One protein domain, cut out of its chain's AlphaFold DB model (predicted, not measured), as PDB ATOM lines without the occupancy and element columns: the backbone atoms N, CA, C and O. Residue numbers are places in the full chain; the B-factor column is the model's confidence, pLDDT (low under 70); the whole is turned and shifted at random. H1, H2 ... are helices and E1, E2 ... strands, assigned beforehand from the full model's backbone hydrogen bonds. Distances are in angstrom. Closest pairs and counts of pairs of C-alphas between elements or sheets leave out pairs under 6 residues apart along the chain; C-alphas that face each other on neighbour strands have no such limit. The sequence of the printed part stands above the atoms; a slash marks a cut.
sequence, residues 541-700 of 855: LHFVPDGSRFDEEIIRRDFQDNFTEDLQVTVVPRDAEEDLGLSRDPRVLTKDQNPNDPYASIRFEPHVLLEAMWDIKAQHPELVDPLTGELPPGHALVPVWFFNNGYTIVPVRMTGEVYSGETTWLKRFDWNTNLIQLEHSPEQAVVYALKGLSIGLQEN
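What this domain is: This is residues 541 to 700 of the 855 residues of an uncharacterized protein of Arthrobacter sp. MYb227 (UniProt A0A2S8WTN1). A small sheet of three strands has the long helix H5 slanting over one face, while the unnamed residues 643 to 681 are tied to its edge strand E3 by two short antiparallel pairings. H1 packs on H5, H4 on H2, and H3 lies far out at one end. The 160 printed residues run E1 H1 E2 H2 H3 H4 E3 H5; the sheet, E1 E2 E3, is parallel. The class is mixed, with 69 residues in named elements, under half; the whole is compact, radius of gyration of the C-alphas 15.9 A, spanning 47 by 33 by 30 A.

How they stand to each other: E1, residues 541 to 543, is parallel to E2, residues 568 to 575, with N 542 and O 569 2.8 A apart. H1, residues 552 to 558, between them makes a strand-helix-strand unit, two parallel neighbours joined through a helix, with a left-handed crossover. E2, H2 (576 to 580), H3 (586 to 592), H4 (606 to 619) and E3 (635 to 642) form another; N 638 and O 570 are 2.8 A apart. H2 touches H4, closest C-alphas Leu 580 and Val 608, 6.2 A. H5, residues 682 to 698, makes two layers with the sheet, at a height of 9.2 A. H5 touches H1 at a steep tilt of 57 degrees, closest C-alphas Ile 555 and Glu 683, 5.6 A. Every O i to N i+4 pair is within hydrogen-bond range in H1, H2, H4 and H5; in H3, 2 of 3.

Where its parts are: C-alpha 541 opens E1 at (173.823, 236.334, 326.339). E2 measures 23.2 A, H4 20.1 A, E3 22.9 A and H5 24.3 A, ending at C-alpha 698 (165.001, 234.950, 342.565).

The domain as a whole: The farthest C-alphas, Thr 564 and Lys 591, are 47.2 A apart. The printed part has no cut; links H3 to H4, H4 to E3 and E3 to H5 are long. Residues 586 to 598 and 661 to 673 are under pLDDT 70.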
ATOM      1  N   LEU A 541     173.253 234.992 326.239       91.31
ATOM      2  CA  LEU A 541     173.823 236.334 326.339       91.31
ATOM      3  C   LEU A 541     174.096 236.805 324.912       91.31
ATOM      4  O   LEU A 541     174.841 236.151 324.186       91.31
ATOM      5  N   HIS A 542     173.454 237.894 324.511       91.75
ATOM      6  CA  HIS A 542     173.519 238.447 323.162       91.75
ATOM      7  C   HIS A 542     173.991 239.898 323.210       91.75
ATOM      8  O   HIS A 542     173.668 240.622 324.146       91.75
ATOM      9  N   PHE A 543     174.724 240.330 322.187       90.88
ATOM     10  CA  PHE A 543     175.198 241.706 322.043       90.88
ATOM     11  C   PHE A 543     174.707 242.267 320.712       90.88
ATOM     12  O   PHE A 543     174.868 241.616 319.679       90.88
ATOM     13  N   VAL A 544     174.113 243.459 320.729       86.75
ATOM     14  CA  VAL A 544     173.551 244.105 319.532       86.75
ATOM     15  C   VAL A 544     174.034 245.558 319.470       86.75
ATOM     16  O   VAL A 544     173.914 246.241 320.484       86.75
ATOM     17  N   PRO A 545     174.568 246.069 318.336       71.94
ATOM     18  CA  PRO A 545     174.701 245.425 317.019       71.94
ATOM     19  C   PRO A 545     175.863 244.420 316.898       71.94
ATOM     20  O   PRO A 545     175.809 243.551 316.032       71.94
ATOM     21  N   ASP A 546     176.895 244.517 317.744       76.56
ATOM     22  CA  ASP A 546     178.029 243.583 317.809       76.56
ATOM     23  C   ASP A 546     178.673 243.619 319.217       76.56
ATOM     24  O   ASP A 546     178.552 244.607 319.947       76.56
ATOM     25  N   GLY A 547     179.326 242.521 319.615       76.44
ATOM     26  CA  GLY A 547     179.948 242.354 320.935       76.44
ATOM     27  C   GLY A 547     181.393 242.850 321.055       76.44
ATOM     28  O   GLY A 547     182.001 242.630 322.089       76.44
ATOM     29  N   SER A 548     181.967 243.519 320.049       82.94
ATOM     30  CA  SER A 548     183.396 243.900 319.997       82.94
ATOM     31  C   SER A 548     183.862 244.814 321.133       82.94
ATOM     32  O   SER A 548     185.060 244.902 321.400       82.94
ATOM     33  N   ARG A 549     182.928 245.491 321.810       83.38
ATOM     34  CA  ARG A 549     183.196 246.308 323.004       83.38
ATOM     35  C   ARG A 549     183.258 245.503 324.309       83.38
ATOM     36  O   ARG A 549     183.500 246.106 325.351       83.38
ATOM     37  N   PHE A 550     183.025 244.193 324.261       88.69
ATOM     38  CA  PHE A 550     182.930 243.313 325.422       88.69
ATOM     39  C   PHE A 550     183.732 242.027 325.215       88.69
ATOM     40  O   PHE A 550     183.753 241.456 324.126       88.69
ATOM     41  N   ASP A 551     184.327 241.520 326.289       89.56
ATOM     42  CA  ASP A 551     184.849 240.153 326.334       89.56
ATOM     43  C   ASP A 551     183.803 239.193 326.939       89.56
ATOM     44  O   ASP A 551     183.597 239.132 328.156       89.56
ATOM     45  N   GLU A 552     183.118 238.435 326.076       88.38
ATOM     46  CA  GLU A 552     182.082 237.478 326.489       88.38
ATOM     47  C   GLU A 552     182.642 236.341 327.361       88.38
ATOM     48  O   GLU A 552     181.962 235.886 328.285       88.38
ATOM     49  N   GLU A 553     183.879 235.892 327.115       87.44
ATOM     50  CA  GLU A 553     184.495 234.820 327.903       87.44
ATOM     51  C   GLU A 553     184.751 235.284 329.339       87.44
ATOM     52  O   GLU A 553     184.488 234.534 330.284       87.44
ATOM     53  N   ILE A 554     185.194 236.534 329.522       89.38
ATOM     54  CA  ILE A 554     185.355 237.142 330.849       89.38
ATOM     55  C   ILE A 554     184.004 237.243 331.564       89.38
ATOM     56  O   ILE A 554     183.900 236.818 332.716       89.38
ATOM     57  N   ILE A 555     182.957 237.729 330.887       89.69
ATOM     58  CA  ILE A 555     181.620 237.873 331.486       89.69
ATOM     59  C   ILE A 555     181.071 236.512 331.928       89.69
ATOM     60  O   ILE A 555     180.621 236.372 333.065       89.69
ATOM     61  N   ARG A 556     181.148 235.486 331.070       87.81
ATOM     62  CA  ARG A 556     180.666 234.131 331.394       87.81
ATOM     63  C   ARG A 556     181.496 233.437 332.469       87.81
ATOM     64  O   ARG A 556     180.958 232.628 333.215       87.81
ATOM     65  N   ARG A 557     182.797 233.720 332.552       88.44
ATOM     66  CA  ARG A 557     183.667 233.182 333.607       88.44
ATOM     67  C   ARG A 557     183.344 233.799 334.969       88.44
ATOM     68  O   ARG A 557     183.340 233.085 335.975       88.44
ATOM     69  N   ASP A 558     183.104 235.109 334.988       88.81
ATOM     70  CA  ASP A 558     182.959 235.902 336.212       88.81
ATOM     71  C   ASP A 558     181.500 235.942 336.727       88.81
ATOM     72  O   ASP A 558     181.257 236.253 337.901       88.81
ATOM     73  N   PHE A 559     180.530 235.570 335.883       88.19
ATOM     74  CA  PHE A 559     179.135 235.332 336.253       88.19
ATOM     75  C   PHE A 559     178.852 233.828 336.434       88.19
ATOM     76  O   PHE A 559     178.889 233.065 335.474       88.19
ATOM     77  N   GLN A 560     178.540 233.404 337.663       82.94
ATOM     78  CA  GLN A 560     178.261 231.996 338.007       82.94
ATOM     79  C   GLN A 560     176.931 231.801 338.754       82.94
ATOM     80  O   GLN A 560     176.700 230.732 339.319       82.94
ATOM     81  N   ASP A 561     176.070 232.820 338.786       82.88
ATOM     82  CA  ASP A 561     174.797 232.743 339.506       82.88
ATOM     83  C   ASP A 561     173.721 232.028 338.676       82.88
ATOM     84  O   ASP A 561     173.797 231.942 337.447       82.88
ATOM     85  N   ASN A 562     172.687 231.555 339.373       84.69
ATOM     86  CA  ASN A 562     171.532 230.896 338.775       84.69
ATOM     87  C   ASN A 562     170.315 231.831 338.681       84.69
ATOM     88  O   ASN A 562     170.227 232.854 339.362       84.69
ATOM     89  N   PHE A 563     169.341 231.434 337.876       84.06
ATOM     90  CA  PHE A 563     168.036 232.053 337.700       84.06
ATOM     91  C   PHE A 563     166.931 231.043 338.030       84.06
ATOM     92  O   PHE A 563     167.147 229.829 338.022       84.06
ATOM     93  N   THR A 564     165.739 231.553 338.326       79.25
ATOM     94  CA  THR A 564     164.506 230.764 338.487       79.25
ATOM     95  C   THR A 564     163.940 230.296 337.146       79.25
ATOM     96  O   THR A 564     163.293 229.252 337.063       79.25
ATOM     97  N   GLU A 565     164.214 231.041 336.075       81.75
ATOM     98  CA  GLU A 565     163.668 230.817 334.739       81.75
ATOM     99  C   GLU A 565     164.761 230.826 333.664       81.75
ATOM    100  O   GLU A 565     165.904 231.213 333.912       81.75
ATOM    101  N   ASP A 566     164.414 230.365 332.460       87.00
ATOM    102  CA  ASP A 566     165.323 230.404 331.316       87.00
ATOM    103  C   ASP A 566     165.433 231.851 330.817       87.00
ATOM    104  O   ASP A 566     164.566 232.328 330.087       87.00
ATOM    105  N   LEU A 567     166.476 232.558 331.264       90.06
ATOM    106  CA  LEU A 567     166.665 233.979 330.974       90.06
ATOM    107  C   LEU A 567     167.583 234.206 329.766       90.06
ATOM    108  O   LEU A 567     168.732 233.746 329.748       90.06
ATOM    109  N   GLN A 568     167.104 234.986 328.797       92.56
ATOM    110  CA  GLN A 568     167.892 235.523 327.687       92.56
ATOM    111  C   GLN A 568     168.192 237.001 327.920       92.56
ATOM    112  O   GLN A 568     167.281 237.814 328.079       92.56
ATOM    113  N   VAL A 569     169.473 237.361 327.921       93.19
ATOM    114  CA  VAL A 569     169.916 238.736 328.165       93.19
ATOM    115  C   VAL A 569     170.516 239.320 326.897       93.19
ATOM    116  O   VAL A 569     171.454 238.761 326.334       93.19
ATOM    117  N   THR A 570     170.006 240.475 326.476       94.56
ATOM    118  CA  THR A 570     170.574 241.265 325.379       94.56
ATOM    119  C   THR A 570     171.258 242.507 325.933       94.56
ATOM    120  O   THR A 570     170.636 243.316 326.618       94.56
ATOM    121  N   VAL A 571     172.543 242.666 325.639       94.00
ATOM    122  CA  VAL A 571     173.367 243.799 326.055       94.00
ATOM    123  C   VAL A 571     173.496 244.780 324.894       94.00
ATOM    124  O   VAL A 571     173.865 244.390 323.784       94.00
ATOM    125  N   VAL A 572     173.206 246.055 325.155       92.69
ATOM    126  CA  VAL A 572     173.215 247.113 324.133       92.69
ATOM    127  C   VAL A 572     174.203 248.212 324.541       92.69
ATOM    128  O   VAL A 572     173.955 248.905 325.531       92.69
ATOM    129  N   PRO A 573     175.329 248.395 323.827       92.00
ATOM    130  CA  PRO A 573     176.260 249.481 324.089       92.00
ATOM    131  C   PRO A 573     175.689 250.821 323.600       92.00
ATOM    132  O   PRO A 573     175.176 250.917 322.486       92.00
ATOM    133  N   ARG A 574     175.814 251.863 324.423       91.69
ATOM    134  CA  ARG A 574     175.281 253.216 324.196       91.69
ATOM    135  C   ARG A 574     176.304 254.297 324.559       91.69
ATOM    136  O   ARG A 574     177.317 253.991 325.189       91.69
ATOM    137  N   ASP A 575     176.058 255.545 324.172       90.38
ATOM    138  CA  ASP A 575     176.930 256.682 324.503       90.38
ATOM    139  C   ASP A 575     176.319 257.505 325.647       90.38
ATOM    140  O   ASP A 575     175.193 257.986 325.546       90.38
ATOM    141  N   ALA A 576     177.035 257.616 326.772       88.31
ATOM    142  CA  ALA A 576     176.533 258.286 327.974       88.31
ATOM    143  C   ALA A 576     176.366 259.805 327.794       88.31
ATOM    144  O   ALA A 576     175.481 260.400 328.412       88.31
ATOM    145  N   GLU A 577     177.217 260.432 326.979       86.50
ATOM    146  CA  GLU A 577     177.197 261.878 326.757       86.50
ATOM    147  C   GLU A 577     176.078 262.264 325.788       86.50
ATOM    148  O   GLU A 577     175.397 263.263 326.016       86.50
ATOM    149  N   GLU A 578     175.856 261.454 324.747       86.81
ATOM    150  CA  GLU A 578     174.814 261.694 323.743       86.81
ATOM    151  C   GLU A 578     173.411 261.347 324.259       86.81
ATOM    152  O   GLU A 578     172.507 262.177 324.168       86.81
ATOM    153  N   ASP A 579     173.226 260.156 324.839       85.75
ATOM    154  CA  ASP A 579     171.888 259.669 325.202       85.75
ATOM    155  C   ASP A 579     171.398 260.194 326.556       85.75
ATOM    156  O   ASP A 579     170.200 260.377 326.754       85.75
ATOM    157  N   LEU A 580     172.306 260.375 327.524       84.44
ATOM    158  CA  LEU A 580     171.945 260.730 328.904       84.44
ATOM    159  C   LEU A 580     172.353 262.155 329.286       84.44
ATOM    160  O   LEU A 580     172.037 262.599 330.392       84.44
ATOM    161  N   GLY A 581     173.081 262.869 328.418       81.69
ATOM    162  CA  GLY A 581     173.611 264.203 328.714       81.69
ATOM    163  C   GLY A 581     174.617 264.224 329.874       81.69
ATOM    164  O   GLY A 581     174.869 265.277 330.462       81.69
ATOM    165  N   LEU A 582     175.177 263.067 330.243       81.56
ATOM    166  CA  LEU A 582     176.131 262.938 331.340       81.56
ATOM    167  C   LEU A 582     177.542 263.131 330.801       81.56
ATOM    168  O   LEU A 582     177.996 262.333 329.993       81.56
ATOM    169  N   SER A 583     178.273 264.133 331.295       80.00
ATOM    170  CA  SER A 583     179.675 264.345 330.921       80.00
ATOM    171  C   SER A 583     180.616 264.166 332.104       80.00
ATOM    172  O   SER A 583     180.297 264.501 333.244       80.00
ATOM    173  N   ARG A 584     181.818 263.658 331.824       76.06
ATOM    174  CA  ARG A 584     182.923 263.590 332.791       76.06
ATOM    175  C   ARG A 584     184.035 264.592 332.504       76.06
ATOM    176  O   ARG A 584     185.024 264.598 333.234       76.06
ATOM    177  N   ASP A 585     183.888 265.434 331.480       75.81
ATOM    178  CA  ASP A 585     184.814 266.540 331.248       75.81
ATOM    179  C   ASP A 585     184.556 267.633 332.302       75.81
ATOM    180  O   ASP A 585     183.471 268.230 332.316       75.81
ATOM    181  N   PRO A 586     185.538 267.944 333.175       69.44
ATOM    182  CA  PRO A 586     185.396 269.004 334.167       69.44
ATOM    183  C   PRO A 586     184.968 270.344 333.555       69.44
ATOM    184  O   PRO A 586     184.274 271.112 334.209       69.44
ATOM    185  N   ARG A 587     185.342 270.625 332.298       67.94
ATOM    186  CA  ARG A 587     184.996 271.872 331.596       67.94
ATOM    187  C   ARG A 587     183.512 271.957 331.248       67.94
ATOM    188  O   ARG A 587     182.942 273.044 331.322       67.94
ATOM    189  N   VAL A 588     182.899 270.832 330.884       68.44
ATOM    190  CA  VAL A 588     181.470 270.734 330.544       68.44
ATOM    191  C   VAL A 588     180.633 270.783 331.821       68.44
ATOM    192  O   VAL A 588     179.724 271.605 331.935       68.44
ATOM    193  N   LEU A 589     181.031 270.019 332.843       67.50
ATOM    194  CA  LEU A 589     180.376 270.006 334.156       67.50
ATOM    195  C   LEU A 589     180.321 271.396 334.805       67.50
ATOM    196  O   LEU A 589     179.285 271.786 335.329       67.50
ATOM    197  N   THR A 590     181.401 272.182 334.716       57.91
ATOM    198  CA  THR A 590     181.427 273.554 335.262       57.91
ATOM    199  C   THR A 590     180.554 274.559 334.509       57.91
ATOM    200  O   THR A 590     180.316 275.651 335.022       57.91
ATOM    201  N   LYS A 591     180.128 274.237 333.281       58.00
ATOM    202  CA  LYS A 591     179.373 275.141 332.406       58.00
ATOM    203  C   LYS A 591     177.869 274.878 332.472       58.00
ATOM    204  O   LYS A 591     177.099 275.834 332.520       58.00
ATOM    205  N   ASP A 592     177.486 273.605 332.490       57.81
ATOM    206  CA  ASP A 592     176.093 273.182 332.331       57.81
ATOM    207  C   ASP A 592     175.454 272.717 333.655       57.81
ATOM    208  O   ASP A 592     174.238 272.549 333.728       57.81
ATOM    209  N   GLN A 593     176.242 272.538 334.724       62.78
ATOM    210  CA  GLN A 593     175.763 272.032 336.014       62.78
ATOM    211  C   GLN A 593     176.292 272.856 337.197       62.78
ATOM    212  O   GLN A 593     177.227 273.647 337.066       62.78
ATOM    213  N   ASN A 594     175.660 272.709 338.369       63.34
ATOM    214  CA  ASN A 594     176.060 273.424 339.582       63.34
ATOM    215  C   ASN A 594     177.511 273.049 339.949       63.34
ATOM    216  O   ASN A 594     177.756 271.893 340.298       63.34
ATOM    217  N   PRO A 595     178.469 273.995 339.924       61.16
ATOM    218  CA  PRO A 595     179.886 273.700 340.149       61.16
ATOM    219  C   PRO A 595     180.200 273.203 341.569       61.16
ATOM    220  O   PRO A 595     181.312 272.739 341.812       61.16
ATOM    221  N   ASN A 596     179.238 273.289 342.493       64.44
ATOM    222  CA  ASN A 596     179.365 272.790 343.858       64.44
ATOM    223  C   ASN A 596     178.759 271.390 344.075       64.44
ATOM    224  O   ASN A 596     178.946 270.866 345.165       64.44
ATOM    225  N   ASP A 597     178.062 270.785 343.098       67.25
ATOM    226  CA  ASP A 597     177.501 269.427 343.246       67.25
ATOM    227  C   ASP A 597     178.603 268.377 342.989       67.25
ATOM    228  O   ASP A 597     179.021 268.192 341.838       67.25
ATOM    229  N   PRO A 598     179.089 267.652 344.017       67.50
ATOM    230  CA  PRO A 598     180.139 266.645 343.849       67.50
ATOM    231  C   PRO A 598     179.679 265.426 343.032       67.50
ATOM    232  O   PRO A 598     180.512 264.625 342.605       67.50
ATOM    233  N   TYR A 599     178.373 265.285 342.788       72.06
ATOM    234  CA  TYR A 599     177.764 264.166 342.076       72.06
ATOM    235  C   TYR A 599     177.240 264.527 340.682       72.06
ATOM    236  O   TYR A 599     176.678 263.668 340.007       72.06
ATOM    237  N   ALA A 600     177.470 265.756 340.220       71.50
ATOM    238  CA  ALA A 600     177.092 266.257 338.897       71.50
ATOM    239  C   ALA A 600     177.395 265.258 337.750       71.50
ATOM    240  O   ALA A 600     176.545 264.958 336.916       71.50
ATOM    241  N   SER A 601     178.570 264.621 337.782       70.06
ATOM    242  CA  SER A 601     179.003 263.647 336.761       70.06
ATOM    243  C   SER A 601     178.292 262.283 336.764       70.06
ATOM    244  O   SER A 601     178.530 261.478 335.865       70.06
ATOM    245  N   ILE A 602     177.466 261.993 337.773       73.19
ATOM    246  CA  ILE A 602     176.793 260.693 337.956       73.19
ATOM    247  C   ILE A 602     175.306 260.809 338.310       73.19
ATOM    248  O   ILE A 602     174.657 259.792 338.563       73.19
ATOM    249  N   ARG A 603     174.769 262.031 338.357       77.88
ATOM    250  CA  ARG A 603     173.362 262.293 338.652       77.88
ATOM    251  C   ARG A 603     172.585 262.439 337.348       77.88
ATOM    252  O   ARG A 603     172.894 263.328 336.561       77.88
ATOM    253  N   PHE A 604     171.568 261.610 337.135       76.38
ATOM    254  CA  PHE A 604     170.778 261.616 335.898       76.38
ATOM    255  C   PHE A 604     169.416 262.294 336.064       76.38
ATOM    256  O   PHE A 604     168.891 262.445 337.171       76.38
ATOM    257  N   GLU A 605     168.827 262.678 334.933       78.38
ATOM    258  CA  GLU A 605     167.449 263.153 334.867       78.38
ATOM    259  C   GLU A 605     166.516 261.986 334.520       78.38
ATOM    260  O   GLU A 605     166.693 261.358 333.473       78.38
ATOM    261  N   PRO A 606     165.518 261.653 335.366       79.94
ATOM    262  CA  PRO A 606     164.766 260.416 335.171       79.94
ATOM    263  C   PRO A 606     163.955 260.351 333.874       79.94
ATOM    264  O   PRO A 606     163.766 259.267 333.333       79.94
ATOM    265  N   HIS A 607     163.492 261.493 333.358       83.19
ATOM    266  CA  HIS A 607     162.769 261.540 332.087       83.19
ATOM    267  C   HIS A 607     163.682 261.229 330.891       83.19
ATOM    268  O   HIS A 607     163.285 260.434 330.048       83.19
ATOM    269  N   VAL A 608     164.907 261.775 330.869       87.19
ATOM    270  CA  VAL A 608     165.911 261.521 329.818       87.19
ATOM    271  C   VAL A 608     166.282 260.042 329.784       87.19
ATOM    272  O   VAL A 608     166.311 259.424 328.727       87.19
ATOM    273  N   LEU A 609     166.508 259.441 330.955       86.75
ATOM    274  CA  LEU A 609     166.843 258.024 331.032       86.75
ATOM    275  C   LEU A 609     165.697 257.128 330.547       86.75
ATOM    276  O   LEU A 609     165.945 256.156 329.837       86.75
ATOM    277  N   LEU A 610     164.449 257.445 330.905       88.62
ATOM    278  CA  LEU A 610     163.293 256.693 330.415       88.62
ATOM    279  C   LEU A 610     163.093 256.863 328.909       88.62
ATOM    280  O   LEU A 610     162.806 255.881 328.233       88.62
ATOM    281  N   GLU A 611     163.283 258.066 328.371       90.38
ATOM    282  CA  GLU A 611     163.247 258.305 326.926       90.38
ATOM    283  C   GLU A 611     164.295 257.444 326.213       90.38
ATOM    284  O   GLU A 611     163.940 256.655 325.339       90.38
ATOM    285  N   ALA A 612     165.539 257.440 326.706       91.12
ATOM    286  CA  ALA A 612     166.599 256.581 326.186       91.12
ATOM    287  C   ALA A 612     166.249 255.079 326.264       91.12
ATOM    288  O   ALA A 612     166.537 254.324 325.336       91.12
ATOM    289  N   MET A 613     165.602 254.615 327.339       91.88
ATOM    290  CA  MET A 613     165.145 253.220 327.452       91.88
ATOM    291  C   MET A 613     164.114 252.857 326.380       91.88
ATOM    292  O   MET A 613     164.199 251.785 325.773       91.88
ATOM    293  N   TRP A 614     163.138 253.733 326.149       91.12
ATOM    294  CA  TRP A 614     162.098 253.520 325.147       91.12
ATOM    295  C   TRP A 614     162.631 253.642 323.720       91.12
ATOM    296  O   TRP A 614     162.225 252.858 322.863       91.12
ATOM    297  N   ASP A 615     163.600 254.521 323.482       92.69
ATOM    298  CA  ASP A 615     164.294 254.628 322.199       92.69
ATOM    299  C   ASP A 615     165.071 253.353 321.864       92.69
ATOM    300  O   ASP A 615     165.026 252.881 320.726       92.69
ATOM    301  N   ILE A 616     165.734 252.744 322.853       92.31
ATOM    302  CA  ILE A 616     166.419 251.455 322.677       92.31
ATOM    303  C   ILE A 616     165.413 250.363 322.298       92.31
ATOM    304  O   ILE A 616     165.657 249.596 321.367       92.31
ATOM    305  N   LYS A 617     164.254 250.310 322.962       92.69
ATOM    306  CA  LYS A 617     163.179 249.373 322.604       92.69
ATOM    307  C   LYS A 617     162.629 249.622 321.197       92.69
ATOM    308  O   LYS A 617     162.380 248.669 320.467       92.69
ATOM    309  N   ALA A 618     162.472 250.883 320.798       91.12
ATOM    310  CA  ALA A 618     161.986 251.253 319.470       91.12
ATOM    311  C   ALA A 618     162.980 250.893 318.349       91.12
ATOM    312  O   ALA A 618     162.560 250.575 317.236       91.12
ATOM    313  N   GLN A 619     164.284 250.913 318.639       91.38
ATOM    314  CA  GLN A 619     165.344 250.489 317.714       91.38
ATOM    315  C   GLN A 619     165.415 248.965 317.541       91.38
ATOM    316  O   GLN A 619     165.912 248.503 316.514       91.38
ATOM    317  N   HIS A 620     164.881 248.206 318.504       90.38
ATOM    318  CA  HIS A 620     164.876 246.742 318.530       90.38
ATOM    319  C   HIS A 620     163.450 246.168 318.623       90.38
ATOM    320  O   HIS A 620     163.105 245.512 319.614       90.38
ATOM    321  N   PRO A 621     162.593 246.392 317.605       90.31
ATOM    322  CA  PRO A 621     161.208 245.919 317.612       90.31
ATOM    323  C   PRO A 621     161.088 244.388 317.668       90.31
ATOM    324  O   PRO A 621     160.039 243.872 318.032       90.31
ATOM    325  N   GLU A 622     162.145 243.651 317.322       89.62
ATOM    326  CA  GLU A 622     162.224 242.193 317.430       89.62
ATOM    327  C   GLU A 622     162.293 241.670 318.873       89.62
ATOM    328  O   GLU A 622     161.997 240.497 319.100       89.62
ATOM    329  N   LEU A 623     162.679 242.515 319.837       89.44
ATOM    330  CA  LEU A 623     162.837 242.134 321.246       89.44
ATOM    331  C   LEU A 623     161.595 242.431 322.093       89.44
ATOM    332  O   LEU A 623     161.512 241.962 323.226       89.44
ATOM    333  N   VAL A 624     160.642 243.208 321.573       93.12
ATOM    334  CA  VAL A 624     159.451 243.658 322.303       93.12
ATOM    335  C   VAL A 624     158.167 243.164 321.648       93.12
ATOM    336  O   VAL A 624     158.104 242.890 320.452       93.12
ATOM    337  N   ASP A 625     157.103 243.072 322.437       91.94
ATOM    338  CA  ASP A 625     155.764 242.830 321.921       91.94
ATOM    339  C   ASP A 625     155.319 244.028 321.052       91.94
ATOM    340  O   ASP A 625     155.334 245.170 321.521       91.94
ATOM    341  N   PRO A 626     154.896 243.801 319.795       89.12
ATOM    342  CA  PRO A 626     154.632 244.878 318.840       89.12
ATOM    343  C   PRO A 626     153.409 245.732 319.194       89.12
ATOM    344  O   PRO A 626     153.234 246.811 318.631       89.12
ATOM    345  N   LEU A 627     152.534 245.256 320.083       90.00
ATOM    346  CA  LEU A 627     151.329 245.967 320.493       90.00
ATOM    347  C   LEU A 627     151.568 246.739 321.794       90.00
ATOM    348  O   LEU A 627     151.156 247.891 321.911       90.00
ATOM    349  N   THR A 628     152.237 246.126 322.769       91.06
ATOM    350  CA  THR A 628     152.432 246.711 324.106       91.06
ATOM    351  C   THR A 628     153.775 247.425 324.287       91.06
ATOM    352  O   THR A 628     153.862 248.318 325.128       91.06
ATOM    353  N   GLY A 629     154.802 247.107 323.494       90.75
ATOM    354  CA  GLY A 629     156.174 247.606 323.684       90.75
ATOM    355  C   GLY A 629     156.894 246.985 324.893       90.75
ATOM    356  O   GLY A 629     157.952 247.459 325.320       90.75
ATOM    357  N   GLU A 630     156.312 245.935 325.473       93.75
ATOM    358  CA  GLU A 630     156.849 245.229 326.633       93.75
ATOM    359  C   GLU A 630     157.832 244.140 326.207       93.75
ATOM    360  O   GLU A 630     157.679 243.529 325.149       93.75
ATOM    361  N   LEU A 631     158.838 243.876 327.042       93.12
ATOM    362  CA  LEU A 631     159.701 242.713 326.843       93.12
ATOM    363  C   LEU A 631     158.900 241.436 327.160       93.12
ATOM    364  O   LEU A 631     158.136 241.425 328.130       93.12
ATOM    365  N   PRO A 632     159.046 240.356 326.376       90.62
ATOM    366  CA  PRO A 632     158.416 239.087 326.699       90.62
ATOM    367  C   PRO A 632     159.019 238.480 327.985       90.62
ATOM    368  O   PRO A 632     160.189 238.728 328.288       90.62
ATOM    369  N   PRO A 633     158.256 237.649 328.724       88.69
ATOM    370  CA  PRO A 633     158.772 236.904 329.877       88.69
ATOM    371  C   PRO A 633     160.055 236.126 329.546       88.69
ATOM    372  O   PRO A 633     160.247 235.686 328.403       88.69
ATOM    373  N   GLY A 634     160.951 235.983 330.524       88.44
ATOM    374  CA  GLY A 634     162.257 235.334 330.332       88.44
ATOM    375  C   GLY A 634     163.257 236.103 329.449       88.44
ATOM    376  O   GLY A 634     164.303 235.558 329.098       88.44
ATOM    377  N   HIS A 635     162.980 237.362 329.092       92.19
ATOM    378  CA  HIS A 635     163.922 238.225 328.371       92.19
ATOM    379  C   HIS A 635     164.294 239.454 329.201       92.19
ATOM    380  O   HIS A 635     163.454 240.053 329.875       92.19
ATOM    381  N   ALA A 636     165.558 239.859 329.112       92.69
ATOM    382  CA  ALA A 636     166.063 241.081 329.720       92.69
ATOM    383  C   ALA A 636     166.952 241.862 328.747       92.69
ATOM    384  O   ALA A 636     167.678 241.287 327.933       92.69
ATOM    385  N   LEU A 637     166.911 243.187 328.856       93.50
ATOM    386  CA  LEU A 637     167.714 244.111 328.069       93.50
ATOM    387  C   LEU A 637     168.563 244.971 329.010       93.50
ATOM    388  O   LEU A 637     168.049 245.657 329.895       93.50
ATOM    389  N   VAL A 638     169.881 244.916 328.828       93.00
ATOM    390  CA  VAL A 638     170.868 245.587 329.679       93.00
ATOM    391  C   VAL A 638     171.622 246.626 328.846       93.00
ATOM    392  O   VAL A 638     172.578 246.284 328.146       93.00
ATOM    393  N   PRO A 639     171.198 247.896 328.880       92.00
ATOM    394  CA  PRO A 639     171.926 248.965 328.217       92.00
ATOM    395  C   PRO A 639     173.179 249.358 329.013       92.00
ATOM    396  O   PRO A 639     173.122 249.608 330.218       92.00
ATOM    397  N   VAL A 640     174.321 249.408 328.327       92.31
ATOM    398  CA  VAL A 640     175.625 249.777 328.893       92.31
ATOM    399  C   VAL A 640     176.077 251.070 328.233       92.31
ATOM    400  O   VAL A 640     176.457 251.069 327.062       92.31
ATOM    401  N   TRP A 641     176.054 252.175 328.974       91.75
ATOM    402  CA  TRP A 641     176.497 253.465 328.451       91.75
ATOM    403  C   TRP A 641     177.985 253.675 328.710       91.75
ATOM    404  O   TRP A 641     178.473 253.469 329.825       91.75
ATOM    405  N   PHE A 642     178.696 254.100 327.671       90.88
ATOM    406  CA  PHE A 642     180.129 254.360 327.677       90.88
ATOM    407  C   PHE A 642     180.397 255.859 327.752       90.88
ATOM    408  O   PHE A 642     179.795 256.640 327.021       90.88
ATOM    409  N   PHE A 643     181.345 256.246 328.599       88.56
ATOM    410  CA  PHE A 643     181.942 257.574 328.575       88.56
ATOM    411  C   PHE A 643     183.171 257.599 327.666       88.56
ATOM    412  O   PHE A 643     183.893 256.606 327.536       88.56
ATOM    413  N   ASN A 644     183.501 258.782 327.149       83.75
ATOM    414  CA  ASN A 644     184.695 259.007 326.329       83.75
ATOM    415  C   ASN A 644     186.020 258.646 327.032       83.75
ATOM    416  O   ASN A 644     187.029 258.387 326.378       83.75
ATOM    417  N   ASN A 645     186.035 258.605 328.367       82.06
ATOM    418  CA  ASN A 645     187.198 258.231 329.176       82.06
ATOM    419  C   ASN A 645     187.285 256.724 329.506       82.06
ATOM    420  O   ASN A 645     188.127 256.340 330.320       82.06
ATOM    421  N   GLY A 646     186.432 255.885 328.905       81.75
ATOM    422  CA  GLY A 646     186.449 254.424 329.039       81.75
ATOM    423  C   GLY A 646     185.676 253.862 330.236       81.75
ATOM    424  O   GLY A 646     185.569 252.647 330.364       81.75
ATOM    425  N   TYR A 647     185.114 254.717 331.094       87.00
ATOM    426  CA  TYR A 647     184.210 254.272 332.155       87.00
ATOM    427  C   TYR A 647     182.847 253.893 331.589       87.00
ATOM    428  O   TYR A 647     182.406 254.441 330.577       87.00
ATOM    429  N   THR A 648     182.149 253.012 332.297       89.62
ATOM    430  CA  THR A 648     180.816 252.551 331.907       89.62
ATOM    431  C   THR A 648     179.823 252.635 333.046       89.62
ATOM    432  O   THR A 648     180.194 252.566 334.220       89.62
ATOM    433  N   ILE A 649     178.548 252.743 332.688       87.81
ATOM    434  CA  ILE A 649     177.430 252.720 333.625       87.81
ATOM    435  C   ILE A 649     176.303 251.828 333.107       87.81
ATOM    436  O   ILE A 649     176.043 251.757 331.905       87.81
ATOM    437  N   VAL A 650     175.613 251.178 334.043       87.50
ATOM    438  CA  VAL A 650     174.396 250.395 333.790       87.50
ATOM    439  C   VAL A 650     173.324 250.856 334.783       87.50
ATOM    440  O   VAL A 650     173.102 250.212 335.808       87.50
ATOM    441  N   PRO A 651     172.703 252.025 334.544       78.50
ATOM    442  CA  PRO A 651     171.697 252.583 335.441       78.50
ATOM    443  C   PRO A 651     170.421 251.742 335.508       78.50
ATOM    444  O   PRO A 651     169.759 251.731 336.541       78.50
ATOM    445  N   VAL A 652     170.071 251.029 334.432       83.44
ATOM    446  CA  VAL A 652     168.807 250.289 334.313       83.44
ATOM    447  C   VAL A 652     169.028 248.882 333.798       83.44
ATOM    448  O   VAL A 652     169.971 248.597 333.063       83.44
ATOM    449  N   ARG A 653     168.124 247.996 334.205       87.00
ATOM    450  CA  ARG A 653     168.080 246.591 333.812       87.00
ATOM    451  C   ARG A 653     166.640 246.311 333.421       87.00
ATOM    452  O   ARG A 653     165.791 246.186 334.299       87.00
ATOM    453  N   MET A 654     166.361 246.313 332.123       91.00
ATOM    454  CA  MET A 654     165.005 246.096 331.642       91.00
ATOM    455  C   MET A 654     164.696 244.607 331.619       91.00
ATOM    456  O   MET A 654     165.539 243.809 331.218       91.00
ATOM    457  N   THR A 655     163.499 244.229 332.042       90.75
ATOM    458  CA  THR A 655     163.080 242.827 332.133       90.75
ATOM    459  C   THR A 655     161.642 242.682 331.647       90.75
ATOM    460  O   THR A 655     160.885 243.647 331.669       90.75
ATOM    461  N   GLY A 656     161.274 241.500 331.152       88.88
ATOM    462  CA  GLY A 656     159.875 241.136 330.908       88.88
ATOM    463  C   GLY A 656     159.110 240.780 332.187       88.88
ATOM    464  O   GLY A 656     157.880 240.780 332.187       88.88
ATOM    465  N   GLU A 657     159.830 240.514 333.280       87.69
ATOM    466  CA  GLU A 657     159.247 240.173 334.576       87.69
ATOM    467  C   GLU A 657     158.844 241.411 335.373       87.69
ATOM    468  O   GLU A 657     159.675 242.251 335.715       87.69
ATOM    469  N   VAL A 658     157.564 241.472 335.735       86.88
ATOM    470  CA  VAL A 658     156.997 242.552 336.545       86.88
ATOM    471  C   VAL A 658     157.479 242.425 337.986       86.88
ATOM    472  O   VAL A 658     157.395 241.350 338.582       86.88
ATOM    473  N   TYR A 659     157.926 243.534 338.571       83.25
ATOM    474  CA  TYR A 659     158.231 243.608 339.994       83.25
ATOM    475  C   TYR A 659     156.954 243.491 340.830       83.25
ATOM    476  O   TYR A 659     156.028 244.301 340.686       83.25
ATOM    477  N   SER A 660     156.945 242.522 341.745       75.06
ATOM    478  CA  SER A 660     155.943 242.384 342.803       75.06
ATOM    479  C   SER A 660     156.563 241.831 344.088       75.06
ATOM    480  O   SER A 660     157.396 240.932 344.040       75.06
ATOM    481  N   GLY A 661     156.128 242.328 345.252       66.38
ATOM    482  CA  GLY A 661     156.664 241.928 346.564       66.38
ATOM    483  C   GLY A 661     157.527 243.007 347.226       66.38
ATOM    484  O   GLY A 661     157.478 244.175 346.842       66.38
ATOM    485  N   GLU A 662     158.299 242.621 348.245       62.56
ATOM    486  CA  GLU A 662     159.002 243.553 349.152       62.56
ATOM    487  C   GLU A 662     160.502 243.741 348.842       62.56
ATOM    488  O   GLU A 662     161.242 244.321 349.638       62.56
ATOM    489  N   THR A 663     161.003 243.247 347.706       57.97
ATOM    490  CA  THR A 663     162.446 243.010 347.567       57.97
ATOM    491  C   THR A 663     163.248 244.168 346.989       57.97
ATOM    492  O   THR A 663     162.853 244.900 346.082       57.97
ATOM    493  N   THR A 664     164.436 244.356 347.562       58.50
ATOM    494  CA  THR A 664     165.240 245.573 347.387       58.50
ATOM    495  C   THR A 664     166.141 245.550 346.149       58.50
ATOM    496  O   THR A 664     166.552 246.612 345.680       58.50
ATOM    497  N   TRP A 665     166.437 244.376 345.575       63.72
ATOM    498  CA  TRP A 665     167.437 244.238 344.503       63.72
ATOM    499  C   TRP A 665     166.917 244.559 343.091       63.72
ATOM    500  O   TRP A 665     167.664 245.150 342.297       63.72
ATOM    501  N   LEU A 666     165.640 244.266 342.798       67.75
ATOM    502  CA  LEU A 666     164.923 244.822 341.633       67.75
ATOM    503  C   LEU A 666     164.624 246.316 341.841       67.75
ATOM    504  O   LEU A 666     164.794 247.111 340.919       67.75
ATOM    505  N   LYS A 667     164.297 246.716 343.081       59.94
ATOM    506  CA  LYS A 667     164.053 248.110 343.502       59.94
ATOM    507  C   LYS A 667     165.316 248.987 343.562       59.94
ATOM    508  O   LYS A 667     165.214 250.182 343.817       59.94
ATOM    509  N   ARG A 668     166.518 248.459 343.291       54.41
ATOM    510  CA  ARG A 668     167.792 249.199 343.446       54.41
ATOM    511  C   ARG A 668     167.969 250.385 342.480       54.41
ATOM    512  O   ARG A 668     168.995 251.059 342.530       54.41
ATOM    513  N   PHE A 669     166.995 250.653 341.612       59.59
ATOM    514  CA  PHE A 669     166.874 251.943 340.947       59.59
ATOM    515  C   PHE A 669     166.446 252.997 341.984       59.59
ATOM    516  O   PHE A 669     165.263 253.145 342.295       59.59
ATOM    517  N   ASP A 670     167.424 253.681 342.583       59.22
ATOM    518  CA  ASP A 670     167.171 254.671 343.630       59.22
ATOM    519  C   ASP A 670     166.654 255.984 343.030       59.22
ATOM    520  O   ASP A 670     167.394 256.950 342.827       59.22
ATOM    521  N   TRP A 671     165.343 256.007 342.784       64.50
ATOM    522  CA  TRP A 671     164.592 257.206 342.416       64.50
ATOM    523  C   TRP A 671     164.784 258.360 343.413       64.50
ATOM    524  O   TRP A 671     164.520 259.507 343.057       64.50
ATOM    525  N   ASN A 672     165.243 258.095 344.646       58.00
ATOM    526  CA  ASN A 672     165.420 259.136 345.655       58.00
ATOM    527  C   ASN A 672     166.685 259.961 345.401       58.00
ATOM    528  O   ASN A 672     166.654 261.180 345.531       58.00
ATOM    529  N   THR A 673     167.803 259.326 345.041       61.38
ATOM    530  CA  THR A 673     169.084 260.033 344.863       61.38
ATOM    531  C   THR A 673     169.412 260.332 343.399       61.38
ATOM    532  O   THR A 673     170.143 261.291 343.130       61.38
ATOM    533  N   ASN A 674     168.836 259.579 342.451       71.62
ATOM    534  CA  ASN A 674     169.144 259.638 341.015       71.62
ATOM    535  C   ASN A 674     170.651 259.530 340.725       71.62
ATOM    536  O   ASN A 674     171.160 260.178 339.811       71.62
ATOM    537  N   LEU A 675     171.380 258.753 341.530       72.94
ATOM    538  CA  LEU A 675     172.820 258.543 341.390       72.94
ATOM    539  C   LEU A 675     173.105 257.210 340.704       72.94
ATOM    540  O   LEU A 675     172.459 256.203 340.990       72.94
ATOM    541  N   ILE A 676     174.110 257.196 339.830       76.19
ATOM    542  CA  ILE A 676     174.533 255.995 339.105       76.19
ATOM    543  C   ILE A 676     175.928 255.585 339.555       76.19
ATOM    544  O   ILE A 676     176.831 256.407 339.712       76.19
ATOM    545  N   GLN A 677     176.111 254.282 339.749       78.56
ATOM    546  CA  GLN A 677     177.406 253.719 340.086       78.56
ATOM    547  C   GLN A 677     178.284 253.597 338.832       78.56
ATOM    548  O   GLN A 677     177.867 253.042 337.817       78.56
ATOM    549  N   LEU A 678     179.502 254.131 338.923       82.31
ATOM    550  CA  LEU A 678     180.518 254.081 337.876       82.31
ATOM    551  C   LEU A 678     181.321 252.788 337.946       82.31
ATOM    552  O   LEU A 678     181.883 252.467 338.993       82.31
ATOM    553  N   GLU A 679     181.481 252.137 336.802       85.31
ATOM    554  CA  GLU A 679     182.309 250.946 336.661       85.31
ATOM    555  C   GLU A 679     183.514 251.224 335.756       85.31
ATOM    556  O   GLU A 679     183.445 251.997 334.797       85.31
ATOM    557  N   HIS A 680     184.650 250.615 336.103       82.81
ATOM    558  CA  HIS A 680     185.928 250.828 335.411       82.81
ATOM    559  C   HIS A 680     186.123 249.874 334.224       82.81
ATOM    560  O   HIS A 680     187.004 250.106 333.401       82.81
ATOM    561  N   SER A 681     185.337 248.794 334.158       87.25
ATOM    562  CA  SER A 681     185.355 247.798 333.085       87.25
ATOM    563  C   SER A 681     183.922 247.537 332.600       87.25
ATOM    564  O   SER A 681     183.026 247.366 333.436       87.25
ATOM    565  N   PRO A 682     183.705 247.459 331.273       88.81
ATOM    566  CA  PRO A 682     182.406 247.116 330.705       88.81
ATOM    567  C   PRO A 682     181.956 245.706 331.110       88.81
ATOM    568  O   PRO A 682     180.779 245.498 331.398       88.81
ATOM    569  N   GLU A 683     182.879 244.746 331.206       91.19
ATOM    570  CA  GLU A 683     182.589 243.376 331.643       91.19
ATOM    571  C   GLU A 683     182.090 243.354 333.088       91.19
ATOM    572  O   GLU A 683     181.079 242.719 333.382       91.19
ATOM    573  N   GLN A 684     182.757 244.087 333.989       89.12
ATOM    574  CA  GLN A 684     182.320 244.201 335.383       89.12
ATOM    575  C   GLN A 684     180.926 244.818 335.483       89.12
ATOM    576  O   GLN A 684     180.098 244.322 336.247       89.12
ATOM    577  N   ALA A 685     180.641 245.848 334.683       88.44
ATOM    578  CA  ALA A 685     179.333 246.489 334.654       88.44
ATOM    579  C   ALA A 685     178.221 245.508 334.244       88.44
ATOM    580  O   ALA A 685     177.186 245.433 334.910       88.44
ATOM    581  N   VAL A 686     178.459 244.695 333.207       90.62
ATOM    582  CA  VAL A 686     177.520 243.648 332.772       90.62
ATOM    583  C   VAL A 686     177.374 242.560 333.838       90.62
ATOM    584  O   VAL A 686     176.251 242.196 334.178       90.62
ATOM    585  N   VAL A 687     178.469 242.070 334.425       90.81
ATOM    586  CA  VAL A 687     178.420 241.038 335.478       90.81
ATOM    587  C   VAL A 687     177.632 241.527 336.693       90.81
ATOM    588  O   VAL A 687     176.789 240.791 337.204       90.81
ATOM    589  N   TYR A 688     177.848 242.761 337.156       87.94
ATOM    590  CA  TYR A 688     177.064 243.323 338.259       87.94
ATOM    591  C   TYR A 688     175.588 243.475 337.903       87.94
ATOM    592  O   TYR A 688     174.729 243.193 338.742       87.94
ATOM    593  N   ALA A 689     175.281 243.867 336.666       88.19
ATOM    594  CA  ALA A 689     173.906 243.957 336.204       88.19
ATOM    595  C   ALA A 689     173.215 242.584 336.189       88.19
ATOM    596  O   ALA A 689     172.095 242.462 336.688       88.19
ATOM    597  N   LEU A 690     173.910 241.550 335.702       89.69
ATOM    598  CA  LEU A 690     173.444 240.162 335.688       89.69
ATOM    599  C   LEU A 690     173.251 239.602 337.100       89.69
ATOM    600  O   LEU A 690     172.217 238.999 337.359       89.69
ATOM    601  N   LYS A 691     174.182 239.849 338.032       87.50
ATOM    602  CA  LYS A 691     174.028 239.474 339.453       87.50
ATOM    603  C   LYS A 691     172.842 240.178 340.105       87.50
ATOM    604  O   LYS A 691     172.104 239.611 340.902       87.50
ATOM    605  N   GLY A 692     172.642 241.446 339.761       83.69
ATOM    606  CA  GLY A 692     171.491 242.193 340.235       83.69
ATOM    607  C   GLY A 692     170.167 241.657 339.677       83.69
ATOM    608  O   GLY A 692     169.165 241.706 340.382       83.69
ATOM    609  N   LEU A 693     170.153 241.168 338.431       86.44
ATOM    610  CA  LEU A 693     169.000 240.484 337.838       86.44
ATOM    611  C   LEU A 693     168.788 239.096 338.450       86.44
ATOM    612  O   LEU A 693     167.652 238.763 338.749       86.44
ATOM    613  N   SER A 694     169.840 238.302 338.675       85.81
ATOM    614  CA  SER A 694     169.717 236.957 339.253       85.81
ATOM    615  C   SER A 694     169.124 237.010 340.658       85.81
ATOM    616  O   SER A 694     168.092 236.392 340.903       85.81
ATOM    617  N   ILE A 695     169.714 237.813 341.551       81.25
ATOM    618  CA  ILE A 695     169.213 238.010 342.916       81.25
ATOM    619  C   ILE A 695     167.808 238.609 342.863       81.25
ATOM    620  O   ILE A 695     166.896 238.097 343.500       81.25
ATOM    621  N   GLY A 696     167.620 239.655 342.054       81.38
ATOM    622  CA  GLY A 696     166.346 240.352 341.937       81.38
ATOM    623  C   GLY A 696     165.196 239.463 341.457       81.38
ATOM    624  O   GLY A 696     164.112 239.537 342.018       81.38
ATOM    625  N   LEU A 697     165.425 238.610 340.456       83.19
ATOM    626  CA  LEU A 697     164.420 237.689 339.916       83.19
ATOM    627  C   LEU A 697     164.156 236.503 340.850       83.19
ATOM    628  O   LEU A 697     163.008 236.088 340.971       83.19
ATOM    629  N   GLN A 698     165.182 235.983 341.535       79.94
ATOM    630  CA  GLN A 698     165.001 234.950 342.565       79.94
ATOM    631  C   GLN A 698     164.196 235.466 343.764       79.94
ATOM    632  O   GLN A 698     163.429 234.721 344.364       79.94
ATOM    633  N   GLU A 699     164.374 236.740 344.100       75.50
ATOM    634  CA  GLU A 699     163.626 237.442 345.136       75.50
ATOM    635  C   GLU A 699     162.301 238.041 344.623       75.50
ATOM    636  O   GLU A 699     161.537 238.618 345.399       75.50
ATOM    637  N   ASN A 700     161.994 237.962 343.325       77.00
ATOM    638  CA  ASN A 700     160.755 238.527 342.797       77.00
ATOM    639  C   ASN A 700     159.574 237.680 343.283       77.00
ATOM    640  O   ASN A 700     159.627 236.454 343.244       77.00
TER     641      ASN A 700